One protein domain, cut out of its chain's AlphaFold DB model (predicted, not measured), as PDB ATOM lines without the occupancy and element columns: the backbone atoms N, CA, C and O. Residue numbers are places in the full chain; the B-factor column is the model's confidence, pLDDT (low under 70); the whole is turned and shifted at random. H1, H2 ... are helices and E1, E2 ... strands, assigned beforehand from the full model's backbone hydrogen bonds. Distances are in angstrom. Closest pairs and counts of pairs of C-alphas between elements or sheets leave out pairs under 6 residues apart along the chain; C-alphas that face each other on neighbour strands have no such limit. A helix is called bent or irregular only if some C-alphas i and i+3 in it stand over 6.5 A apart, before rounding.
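AT A GLANCE: This is residues 553 to 627 of the 647 residues of the protein "OTU domain-containing protein" of Spongospora subterranea (UniProt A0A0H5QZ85). Three helices, H1, H2 and H4, set steeply to one another, have their centres in a triangle round the middle of an elongated body. The short helix H3 sits at one end by H2 and H4, and the small hairpin E1 and E2 caps the other end of the three. The printed part has 75 residues, in the order H1 H2 H3 H4 E1 E2; it is mostly helix, with a two-stranded antiparallel sheet. It is compact, with a radius of gyration of the C-alphas of 12.0 A and spans of 35 by 21 by 18 A.

HOW THE PARTS SIT: Start with H1, residues 553 to 567, which touches H2, residues 574 to 584, at a steep tilt of 48 degrees, opposite ways; their closest C-alphas, Ala 558 and Val 577, are 7.0 A apart. H3, residues 592 to 599, and H4, residues 601 to 614, only just touch, only at the corner, with 3 pairs of C-alphas within 8 A, made by residues 603 to 604 of H4; the closest are Val 597 and Leu 604, 5.2 A. H1 and H4 are close but not clearly touching, at a steep tilt of 65 degrees. In the hairpin of E1, residues 617 to 620, and E2, residues 623 to 626, find N 618 and O 625, 2.8 A apart. Every O i to N i+4 pair is within hydrogen-bond range in H1, H2 and H4, but 2 of 4 in H3.

IN THESE COORDINATES: Find C-alpha 553 at (193.706, 169.203, 200.472); H1 runs 20.8 A from there. H2 spans 15.6 A, H3 11.2 A and H4 20.1 A. H3 is only just irregular: C-alphas 593 and 596 are 6.52 A apart. E1 spans 9.3 A, and E2, 9.9 A long, ends at C-alpha 626, (203.312, 158.203, 215.494).

THE WHOLE: The C-alphas farthest apart, Val 589 and Ala 621, are 36.2 A apart. The printed part has no cut, no link is long, and no printed residue is under 70.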
ATOM      1  N   ASP A 553     192.714 169.670 201.456       94.31
ATOM      2  CA  ASP A 553     193.706 169.203 200.472       94.31
ATOM      3  C   ASP A 553     195.140 169.321 201.016       94.31
ATOM      4  O   ASP A 553     195.985 168.442 200.860       94.31
ATOM      5  N   GLN A 554     195.413 170.408 201.739       96.50
ATOM      6  CA  GLN A 554     196.692 170.659 202.401       96.50
ATOM      7  C   GLN A 554     196.921 169.685 203.558       96.50
ATOM      8  O   GLN A 554     198.049 169.251 203.800       96.50
ATOM      9  N   ALA A 555     195.857 169.354 204.293       96.25
ATOM     10  CA  ALA A 555     195.914 168.368 205.360       96.25
ATOM     11  C   ALA A 555     196.189 166.963 204.810       96.25
ATOM     12  O   ALA A 555     197.050 166.271 205.351       96.25
ATOM     13  N   GLU A 556     195.523 166.583 203.719       96.19
ATOM     14  CA  GLU A 556     195.733 165.316 203.017       96.19
ATOM     15  C   GLU A 556     197.164 165.203 202.480       96.19
ATOM     16  O   GLU A 556     197.829 164.190 202.703       96.19
ATOM     17  N   PHE A 557     197.690 166.267 201.863       97.56
ATOM     18  CA  PHE A 557     199.080 166.320 201.411       97.56
ATOM     19  C   PHE A 557     200.072 166.053 202.553       97.56
ATOM     20  O   PHE A 557     200.961 165.208 202.420       97.56
ATOM     21  N   ALA A 558     199.917 166.741 203.692       97.31
ATOM     22  CA  ALA A 558     200.779 166.518 204.853       97.31
ATOM     23  C   ALA A 558     200.650 165.101 205.405       97.31
ATOM     24  O   ALA A 558     201.663 164.480 205.713       97.31
ATOM     25  N   GLU A 559     199.424 164.599 205.545       97.56
ATOM     26  CA  GLU A 559     199.180 163.257 206.060       97.56
ATOM     27  C   GLU A 559     199.833 162.198 205.167       97.56
ATOM     28  O   GLU A 559     200.548 161.336 205.678       97.56
ATOM     29  N   LYS A 560     199.678 162.307 203.842       97.69
ATOM     30  CA  LYS A 560     200.302 161.401 202.871       97.69
ATOM     31  C   LYS A 560     201.827 161.462 202.931       97.69
ATOM     32  O   LYS A 560     202.470 160.415 202.944       97.69
ATOM     33  N   LEU A 561     202.407 162.663 203.009       97.75
ATOM     34  CA  LEU A 561     203.855 162.850 203.137       97.75
ATOM     35  C   LEU A 561     204.393 162.227 204.433       97.75
ATOM     36  O   LEU A 561     205.378 161.493 204.396       97.75
ATOM     37  N   ILE A 562     203.747 162.506 205.568       97.94
ATOM     38  CA  ILE A 562     204.169 162.024 206.889       97.94
ATOM     39  C   ILE A 562     204.038 160.505 206.980       97.94
ATOM     40  O   ILE A 562     205.010 159.853 207.356       97.94
ATOM     41  N   ARG A 563     202.875 159.944 206.618       97.06
ATOM     42  CA  ARG A 563     202.634 158.494 206.663       97.06
ATOM     43  C   ARG A 563     203.582 157.753 205.736       97.06
ATOM     44  O   ARG A 563     204.295 156.882 206.204       97.06
ATOM     45  N   SER A 564     203.690 158.178 204.474       96.94
ATOM     46  CA  SER A 564     204.601 157.547 203.515       96.94
ATOM     47  C   SER A 564     206.037 157.520 204.042       96.94
ATOM     48  O   SER A 564     206.654 156.464 204.106       96.94
ATOM     49  N   ARG A 565     206.565 158.654 204.511       97.38
ATOM     50  CA  ARG A 565     207.937 158.729 205.044       97.38
ATOM     51  C   ARG A 565     208.135 157.866 206.292       97.38
ATOM     52  O   ARG A 565     209.158 157.198 206.414       97.38
ATOM     53  N   PHE A 566     207.150 157.848 207.185       95.62
ATOM     54  CA  PHE A 566     207.162 157.005 208.377       95.62
ATOM     55  C   PHE A 566     207.143 155.508 208.028       95.62
ATOM     56  O   PHE A 566     207.976 154.765 208.541       95.62
ATOM     57  N   ASP A 567     206.270 155.084 207.113       92.38
ATOM     58  CA  ASP A 567     206.116 153.685 206.690       92.38
ATOM     59  C   ASP A 567     207.378 153.148 205.985       92.38
ATOM     60  O   ASP A 567     207.682 151.962 206.070       92.38
ATOM     61  N   HIS A 568     208.163 154.025 205.347       95.62
ATOM     62  CA  HIS A 568     209.465 153.685 204.753       95.62
ATOM     63  C   HIS A 568     210.630 153.676 205.766       95.62
ATOM     64  O   HIS A 568     211.777 153.472 205.372       95.62
ATOM     65  N   GLY A 569     210.370 153.917 207.056       94.06
ATOM     66  CA  GLY A 569     211.398 153.941 208.102       94.06
ATOM     67  C   GLY A 569     212.279 155.196 208.110       94.06
ATOM     68  O   GLY A 569     213.323 155.199 208.758       94.06
ATOM     69  N   ASP A 570     211.872 156.266 207.421       95.94
ATOM     70  CA  ASP A 570     212.614 157.529 207.333       95.94
ATOM     71  C   ASP A 570     211.701 158.718 207.704       95.94
ATOM     72  O   ASP A 570     211.248 159.476 206.832       95.94
ATOM     73  N   PRO A 571     211.353 158.859 209.001       95.62
ATOM     74  CA  PRO A 571     210.348 159.806 209.464       95.62
ATOM     75  C   PRO A 571     210.730 161.249 209.122       95.62
ATOM     76  O   PRO A 571     211.837 161.718 209.381       95.62
ATOM     77  N   VAL A 572     209.771 161.979 208.556       97.44
ATOM     78  CA  VAL A 572     209.964 163.370 208.131       97.44
ATOM     79  C   VAL A 572     210.136 164.301 209.335       97.44
ATOM     80  O   VAL A 572     209.474 164.144 210.361       97.44
ATOM     81  N   THR A 573     211.005 165.302 209.227       97.62
ATOM     82  CA  THR A 573     211.144 166.344 210.256       97.62
ATOM     83  C   THR A 573     210.057 167.405 210.130       97.62
ATOM     84  O   THR A 573     209.456 167.596 209.071       97.62
ATOM     85  N   PHE A 574     209.814 168.147 211.212       96.75
ATOM     86  CA  PHE A 574     208.841 169.239 211.195       96.75
ATOM     87  C   PHE A 574     209.190 170.289 210.123       96.75
ATOM     88  O   PHE A 574     208.335 170.676 209.327       96.75
ATOM     89  N   GLU A 575     210.466 170.673 210.028       97.06
ATOM     90  CA  GLU A 575     210.966 171.634 209.032       97.06
ATOM     91  C   GLU A 575     210.866 171.131 207.587       97.06
ATOM     92  O   GLU A 575     210.587 171.913 206.676       97.06
ATOM     93  N   GLN A 576     211.055 169.830 207.354       97.50
ATOM     94  CA  GLN A 576     210.882 169.237 206.026       97.50
ATOM     95  C   GLN A 576     209.427 169.319 205.554       97.50
ATOM     96  O   GLN A 576     209.179 169.616 204.381       97.50
ATOM     97  N   VAL A 577     208.459 169.119 206.457       97.44
ATOM     98  CA  VAL A 577     207.036 169.292 206.135       97.44
ATOM     99  C   VAL A 577     206.737 170.757 205.813       97.44
ATOM    100  O   VAL A 577     206.141 171.032 204.774       97.44
ATOM    101  N   LEU A 578     207.209 171.713 206.626       96.50
ATOM    102  CA  LEU A 578     207.033 173.150 206.354       96.50
ATOM    103  C   LEU A 578     207.647 173.570 205.009       96.50
ATOM    104  O   LEU A 578     207.031 174.314 204.246       96.50
ATOM    105  N   SER A 579     208.845 173.073 204.701       96.50
ATOM    106  CA  SER A 579     209.535 173.344 203.434       96.50
ATOM    107  C   SER A 579     208.770 172.764 202.244       96.50
ATOM    108  O   SER A 579     208.637 173.422 201.213       96.50
ATOM    109  N   SER A 580     208.195 171.567 202.406       96.38
ATOM    110  CA  SER A 580     207.338 170.939 201.395       96.38
ATOM    111  C   SER A 580     206.051 171.735 201.176       96.38
ATOM    112  O   SER A 580     205.677 171.952 200.030       96.38
ATOM    113  N   PHE A 581     205.429 172.263 202.239       95.19
ATOM    114  CA  PHE A 581     204.271 173.157 202.122       95.19
ATOM    115  C   PHE A 581     204.588 174.428 201.343       95.19
ATOM    116  O   PHE A 581     203.811 174.833 200.483       95.19
ATOM    117  N   ARG A 582     205.729 175.058 201.639       95.19
ATOM    118  CA  ARG A 582     206.165 176.251 200.913       95.19
ATOM    119  C   ARG A 582     206.419 175.921 199.451       95.19
ATOM    120  O   ARG A 582     205.984 176.677 198.603       95.19
ATOM    121  N   ARG A 583     207.047 174.795 199.125       94.62
ATOM    122  CA  ARG A 583     207.273 174.416 197.724       94.62
ATOM    123  C   ARG A 583     205.966 174.131 196.974       94.62
ATOM    124  O   ARG A 583     205.781 174.656 195.885       94.62
ATOM    125  N   GLU A 584     205.072 173.346 197.569       95.19
ATOM    126  CA  GLU A 584     203.849 172.857 196.916       95.19
ATOM    127  C   GLU A 584     202.755 173.934 196.819       95.19
ATOM    128  O   GLU A 584     202.101 174.089 195.792       95.19
ATOM    129  N   PHE A 585     202.574 174.732 197.877       94.19
ATOM    130  CA  PHE A 585     201.454 175.671 198.004       94.19
ATOM    131  C   PHE A 585     201.889 177.145 197.952       94.19
ATOM    132  O   PHE A 585     201.171 178.017 198.447       94.19
ATOM    133  N   SER A 586     203.045 177.455 197.349       87.88
ATOM    134  CA  SER A 586     203.483 178.849 197.143       87.88
ATOM    135  C   SER A 586     202.651 179.617 196.118       87.88
ATOM    136  O   SER A 586     202.683 180.846 196.128       87.88
ATOM    137  N   CYS A 587     201.916 178.931 195.233       86.56
ATOM    138  CA  CYS A 587     201.163 179.583 194.162       86.56
ATOM    139  C   CYS A 587     199.971 180.395 194.720       86.56
ATOM    140  O   CYS A 587     198.996 179.797 195.192       86.56
ATOM    141  N   PRO A 588     199.991 181.742 194.623       78.81
ATOM    142  CA  PRO A 588     198.940 182.609 195.167       78.81
ATOM    143  C   PRO A 588     197.576 182.377 194.518       78.81
ATOM    144  O   PRO A 588     196.533 182.527 195.151       78.81
ATOM    145  N   VAL A 589     197.601 182.038 193.226       81.44
ATOM    146  CA  VAL A 589     196.417 181.982 192.364       81.44
ATOM    147  C   VAL A 589     195.535 180.790 192.731       81.44
ATOM    148  O   VAL A 589     194.317 180.923 192.775       81.44
ATOM    149  N   ILE A 590     196.147 179.648 193.055       83.06
ATOM    150  CA  ILE A 590     195.431 178.394 193.319       83.06
ATOM    151  C   ILE A 590     195.010 178.302 194.793       83.06
ATOM    152  O   ILE A 590     193.898 177.883 195.102       83.06
ATOM    153  N   PHE A 591     195.858 178.755 195.725       89.12
ATOM    154  CA  PHE A 591     195.669 178.527 197.166       89.12
ATOM    155  C   PHE A 591     195.480 179.814 197.979       89.12
ATOM    156  O   PHE A 591     195.973 179.930 199.106       89.12
ATOM    157  N   LYS A 592     194.718 180.773 197.440       88.69
ATOM    158  CA  LYS A 592     194.514 182.125 198.001       88.69
ATOM    159  C   LYS A 592     194.249 182.156 199.516       88.69
ATOM    160  O   LYS A 592     194.821 182.969 200.234       88.69
ATOM    161  N   TYR A 593     193.404 181.259 200.031       88.81
ATOM    162  CA  TYR A 593     193.031 181.237 201.455       88.81
ATOM    163  C   TYR A 593     194.063 180.579 202.376       88.81
ATOM    164  O   TYR A 593     194.065 180.853 203.580       88.81
ATOM    165  N   PHE A 594     194.902 179.690 201.844       93.38
ATOM    166  CA  PHE A 594     195.961 179.035 202.610       93.38
ATOM    167  C   PHE A 594     197.275 179.817 202.552       93.38
ATOM    168  O   PHE A 594     198.101 179.709 203.453       93.38
ATOM    169  N   GLN A 595     197.438 180.681 201.551       93.12
ATOM    170  CA  GLN A 595     198.641 181.478 201.355       93.12
ATOM    171  C   GLN A 595     199.011 182.327 202.583       93.12
ATOM    172  O   GLN A 595     200.172 182.348 202.985       93.12
ATOM    173  N   ALA A 596     198.025 182.948 203.242       91.94
ATOM    174  CA  ALA A 596     198.250 183.710 204.475       91.94
ATOM    175  C   ALA A 596     198.806 182.845 205.623       91.94
ATOM    176  O   ALA A 596     199.548 183.329 206.477       91.94
ATOM    177  N   VAL A 597     198.456 181.554 205.642       93.19
ATOM    178  CA  VAL A 597     198.999 180.585 206.598       93.19
ATOM    179  C   VAL A 597     200.420 180.193 206.196       93.19
ATOM    180  O   VAL A 597     201.289 180.208 207.055       93.19
ATOM    181  N   VAL A 598     200.678 179.903 204.915       94.12
ATOM    182  CA  VAL A 598     202.003 179.483 204.408       94.12
ATOM    183  C   VAL A 598     203.067 180.572 204.560       94.12
ATOM    184  O   VAL A 598     204.211 180.272 204.905       94.12
ATOM    185  N   GLN A 599     202.698 181.834 204.326       92.12
ATOM    186  CA  GLN A 599     203.606 182.979 204.431       92.12
ATOM    187  C   GLN A 599     203.957 183.332 205.882       92.12
ATOM    188  O   GLN A 599     205.025 183.883 206.139       92.12
ATOM    189  N   ASN A 600     203.089 183.000 206.840       95.12
ATOM    190  CA  ASN A 600     203.320 183.260 208.254       95.12
ATOM    191  C   ASN A 600     203.805 181.988 208.964       95.12
ATOM    192  O   ASN A 600     203.018 181.092 209.276       95.12
ATOM    193  N   ASP A 601     205.105 181.932 209.264       94.31
ATOM    194  CA  ASP A 601     205.755 180.769 209.881       94.31
ATOM    195  C   ASP A 601     205.057 180.308 211.175       94.31
ATOM    196  O   ASP A 601     204.776 179.120 211.347       94.31
ATOM    197  N   HIS A 602     204.666 181.244 212.044       94.75
ATOM    198  CA  HIS A 602     203.958 180.923 213.283       94.75
ATOM    199  C   HIS A 602     202.591 180.271 213.013       94.75
ATOM    200  O   HIS A 602     202.263 179.237 213.604       94.75
ATOM    201  N   CYS A 603     201.802 180.833 212.093       95.12
ATOM    202  CA  CYS A 603     200.497 180.288 211.718       95.12
ATOM    203  C   CYS A 603     200.613 178.887 211.107       95.12
ATOM    204  O   CYS A 603     199.840 178.000 211.485       95.12
ATOM    205  N   LEU A 604     201.584 178.670 210.212       95.75
ATOM    206  CA  LEU A 604     201.822 177.372 209.580       95.75
ATOM    207  C   LEU A 604     202.222 176.312 210.611       95.75
ATOM    208  O   LEU A 604     201.651 175.222 210.623       95.75
ATOM    209  N   ARG A 605     203.125 176.648 211.543       96.69
ATOM    210  CA  ARG A 605     203.524 175.758 212.647       96.69
ATOM    211  C   ARG A 605     202.344 175.384 213.541       96.69
ATOM    212  O   ARG A 605     202.167 174.213 213.876       96.69
ATOM    213  N   VAL A 606     201.520 176.360 213.930       95.00
ATOM    214  CA  VAL A 606     200.335 176.122 214.774       95.00
ATOM    215  C   VAL A 606     199.310 175.253 214.050       95.00
ATOM    216  O   VAL A 606     198.730 174.351 214.659       95.00
ATOM    217  N   TRP A 607     199.076 175.508 212.762       95.81
ATOM    218  CA  TRP A 607     198.181 174.693 211.948       95.81
ATOM    219  C   TRP A 607     198.707 173.255 211.813       95.81
ATOM    220  O   TRP A 607     197.955 172.321 212.099       95.81
ATOM    221  N   LEU A 608     199.999 173.071 211.514       96.62
ATOM    222  CA  LEU A 608     200.614 171.750 211.373       96.62
ATOM    223  C   LEU A 608     200.565 170.956 212.685       96.62
ATOM    224  O   LEU A 608     200.143 169.809 212.676       96.62
ATOM    225  N   ARG A 609     200.875 171.556 213.843       95.69
ATOM    226  CA  ARG A 609     200.755 170.862 215.145       95.69
ATOM    227  C   ARG A 609     199.336 170.368 215.428       95.69
ATOM    228  O   ARG A 609     199.164 169.274 215.960       95.69
ATOM    229  N   ARG A 610     198.315 171.155 215.066       94.19
ATOM    230  CA  ARG A 610     196.904 170.749 215.199       94.19
ATOM    231  C   ARG A 610     196.545 169.614 214.247       94.19
ATOM    232  O   ARG A 610     195.745 168.759 214.612       94.19
ATOM    233  N   LEU A 611     197.111 169.618 213.041       95.19
ATOM    234  CA  LEU A 611     196.952 168.522 212.096       95.19
ATOM    235  C   LEU A 611     197.601 167.242 212.633       95.19
ATOM    236  O   LEU A 611     196.911 166.232 212.707       95.19
ATOM    237  N   LEU A 612     198.861 167.305 213.084       95.56
ATOM    238  CA  LEU A 612     199.591 166.175 213.672       95.56
ATOM    239  C   LEU A 612     198.806 165.519 214.810       95.56
ATOM    240  O   LEU A 612     198.655 164.301 214.835       95.56
ATOM    241  N   ASP A 613     198.252 166.328 215.718       91.19
ATOM    242  CA  ASP A 613     197.413 165.836 216.811       91.19
ATOM    243  C   ASP A 613     196.202 165.038 216.301       91.19
ATOM    244  O   ASP A 613     195.914 163.963 216.822       91.19
ATOM    245  N   ARG A 614     195.542 165.525 215.240       90.56
ATOM    246  CA  ARG A 614     194.381 164.867 214.627       90.56
ATOM    247  C   ARG A 614     194.746 163.543 213.954       90.56
ATOM    248  O   ARG A 614     194.005 162.578 214.103       90.56
ATOM    249  N   ILE A 615     195.879 163.482 213.256       93.69
ATOM    250  CA  ILE A 615     196.331 162.262 212.565       93.69
ATOM    251  C   ILE A 615     197.081 161.290 213.491       93.69
ATOM    252  O   ILE A 615     197.601 160.281 213.032       93.69
ATOM    253  N   SER A 616     197.112 161.550 214.805       93.62
ATOM    254  CA  SER A 616     197.825 160.741 215.806       93.62
ATOM    255  C   SER A 616     199.345 160.680 215.602       93.62
ATOM    256  O   SER A 616     199.973 159.658 215.861       93.62
ATOM    257  N   PHE A 617     199.957 161.797 215.208       95.88
ATOM    258  CA  PHE A 617     201.409 161.992 215.146       95.88
ATOM    259  C   PHE A 617     201.860 163.110 216.100       95.88
ATOM    260  O   PHE A 617     201.076 163.940 216.565       95.88
ATOM    261  N   SER A 618     203.141 163.120 216.456       95.88
ATOM    262  CA  SER A 618     203.757 164.163 217.282       95.88
ATOM    263  C   SER A 618     205.211 164.375 216.892       95.88
ATOM    264  O   SER A 618     205.887 163.437 216.480       95.88
ATOM    265  N   GLU A 619     205.695 165.598 217.077       95.25
ATOM    266  CA  GLU A 619     207.116 165.910 216.972       95.25
ATOM    267  C   GLU A 619     207.867 165.316 218.179       95.25
ATOM    268  O   GLU A 619     207.512 165.583 219.329       95.25
ATOM    269  N   ARG A 620     208.874 164.475 217.923       89.81
ATOM    270  CA  ARG A 620     209.724 163.814 218.922       89.81
ATOM    271  C   ARG A 620     211.161 163.778 218.416       89.81
ATOM    272  O   ARG A 620     211.412 163.311 217.310       89.81
ATOM    273  N   ALA A 621     212.099 164.266 219.228       88.69
ATOM    274  CA  ALA A 621     213.530 164.260 218.904       88.69
ATOM    275  C   ALA A 621     213.852 164.810 217.491       88.69
ATOM    276  O   ALA A 621     214.693 164.269 216.780       88.69
ATOM    277  N   GLY A 622     213.143 165.862 217.060       88.12
ATOM    278  CA  GLY A 622     213.338 166.502 215.751       88.12
ATOM    279  C   GLY A 622     212.655 165.820 214.557       88.12
ATOM    280  O   GLY A 622     212.709 166.355 213.453       88.12
ATOM    281  N   THR A 623     211.966 164.690 214.751       95.88
ATOM    282  CA  THR A 623     211.197 163.992 213.702       95.88
ATOM    283  C   THR A 623     209.710 163.934 214.045       95.88
ATOM    284  O   THR A 623     209.317 164.060 215.204       95.88
ATOM    285  N   ILE A 624     208.848 163.762 213.047       97.62
ATOM    286  CA  ILE A 624     207.419 163.512 213.242       97.62
ATOM    287  C   ILE A 624     207.215 161.999 213.292       97.62
ATOM    288  O   ILE A 624     207.447 161.295 212.317       97.62
ATOM    289  N   SER A 625     206.770 161.504 214.445       95.31
ATOM    290  CA  SER A 625     206.549 160.078 214.705       95.31
ATOM    291  C   SER A 625     205.129 159.822 215.199       95.31
ATOM    292  O   SER A 625     204.490 160.716 215.770       95.31
ATOM    293  N   GLN A 626     204.630 158.600 215.007       94.94
ATOM    294  CA  GLN A 626     203.312 158.203 215.494       94.94
ATOM    295  C   GLN A 626     203.220 158.392 217.018       94.94
ATOM    296  O   GLN A 626     204.145 158.083 217.779       94.94
ATOM    297  N   LYS A 627     202.094 158.926 217.494       90.19
ATOM    298  CA  LYS A 627     201.804 158.975 218.924       90.19
ATOM    299  C   LYS A 627     201.592 157.551 219.414       90.19
ATOM    300  O   LYS A 627     200.593 156.925 219.084       90.19
TER     301      LYS A 627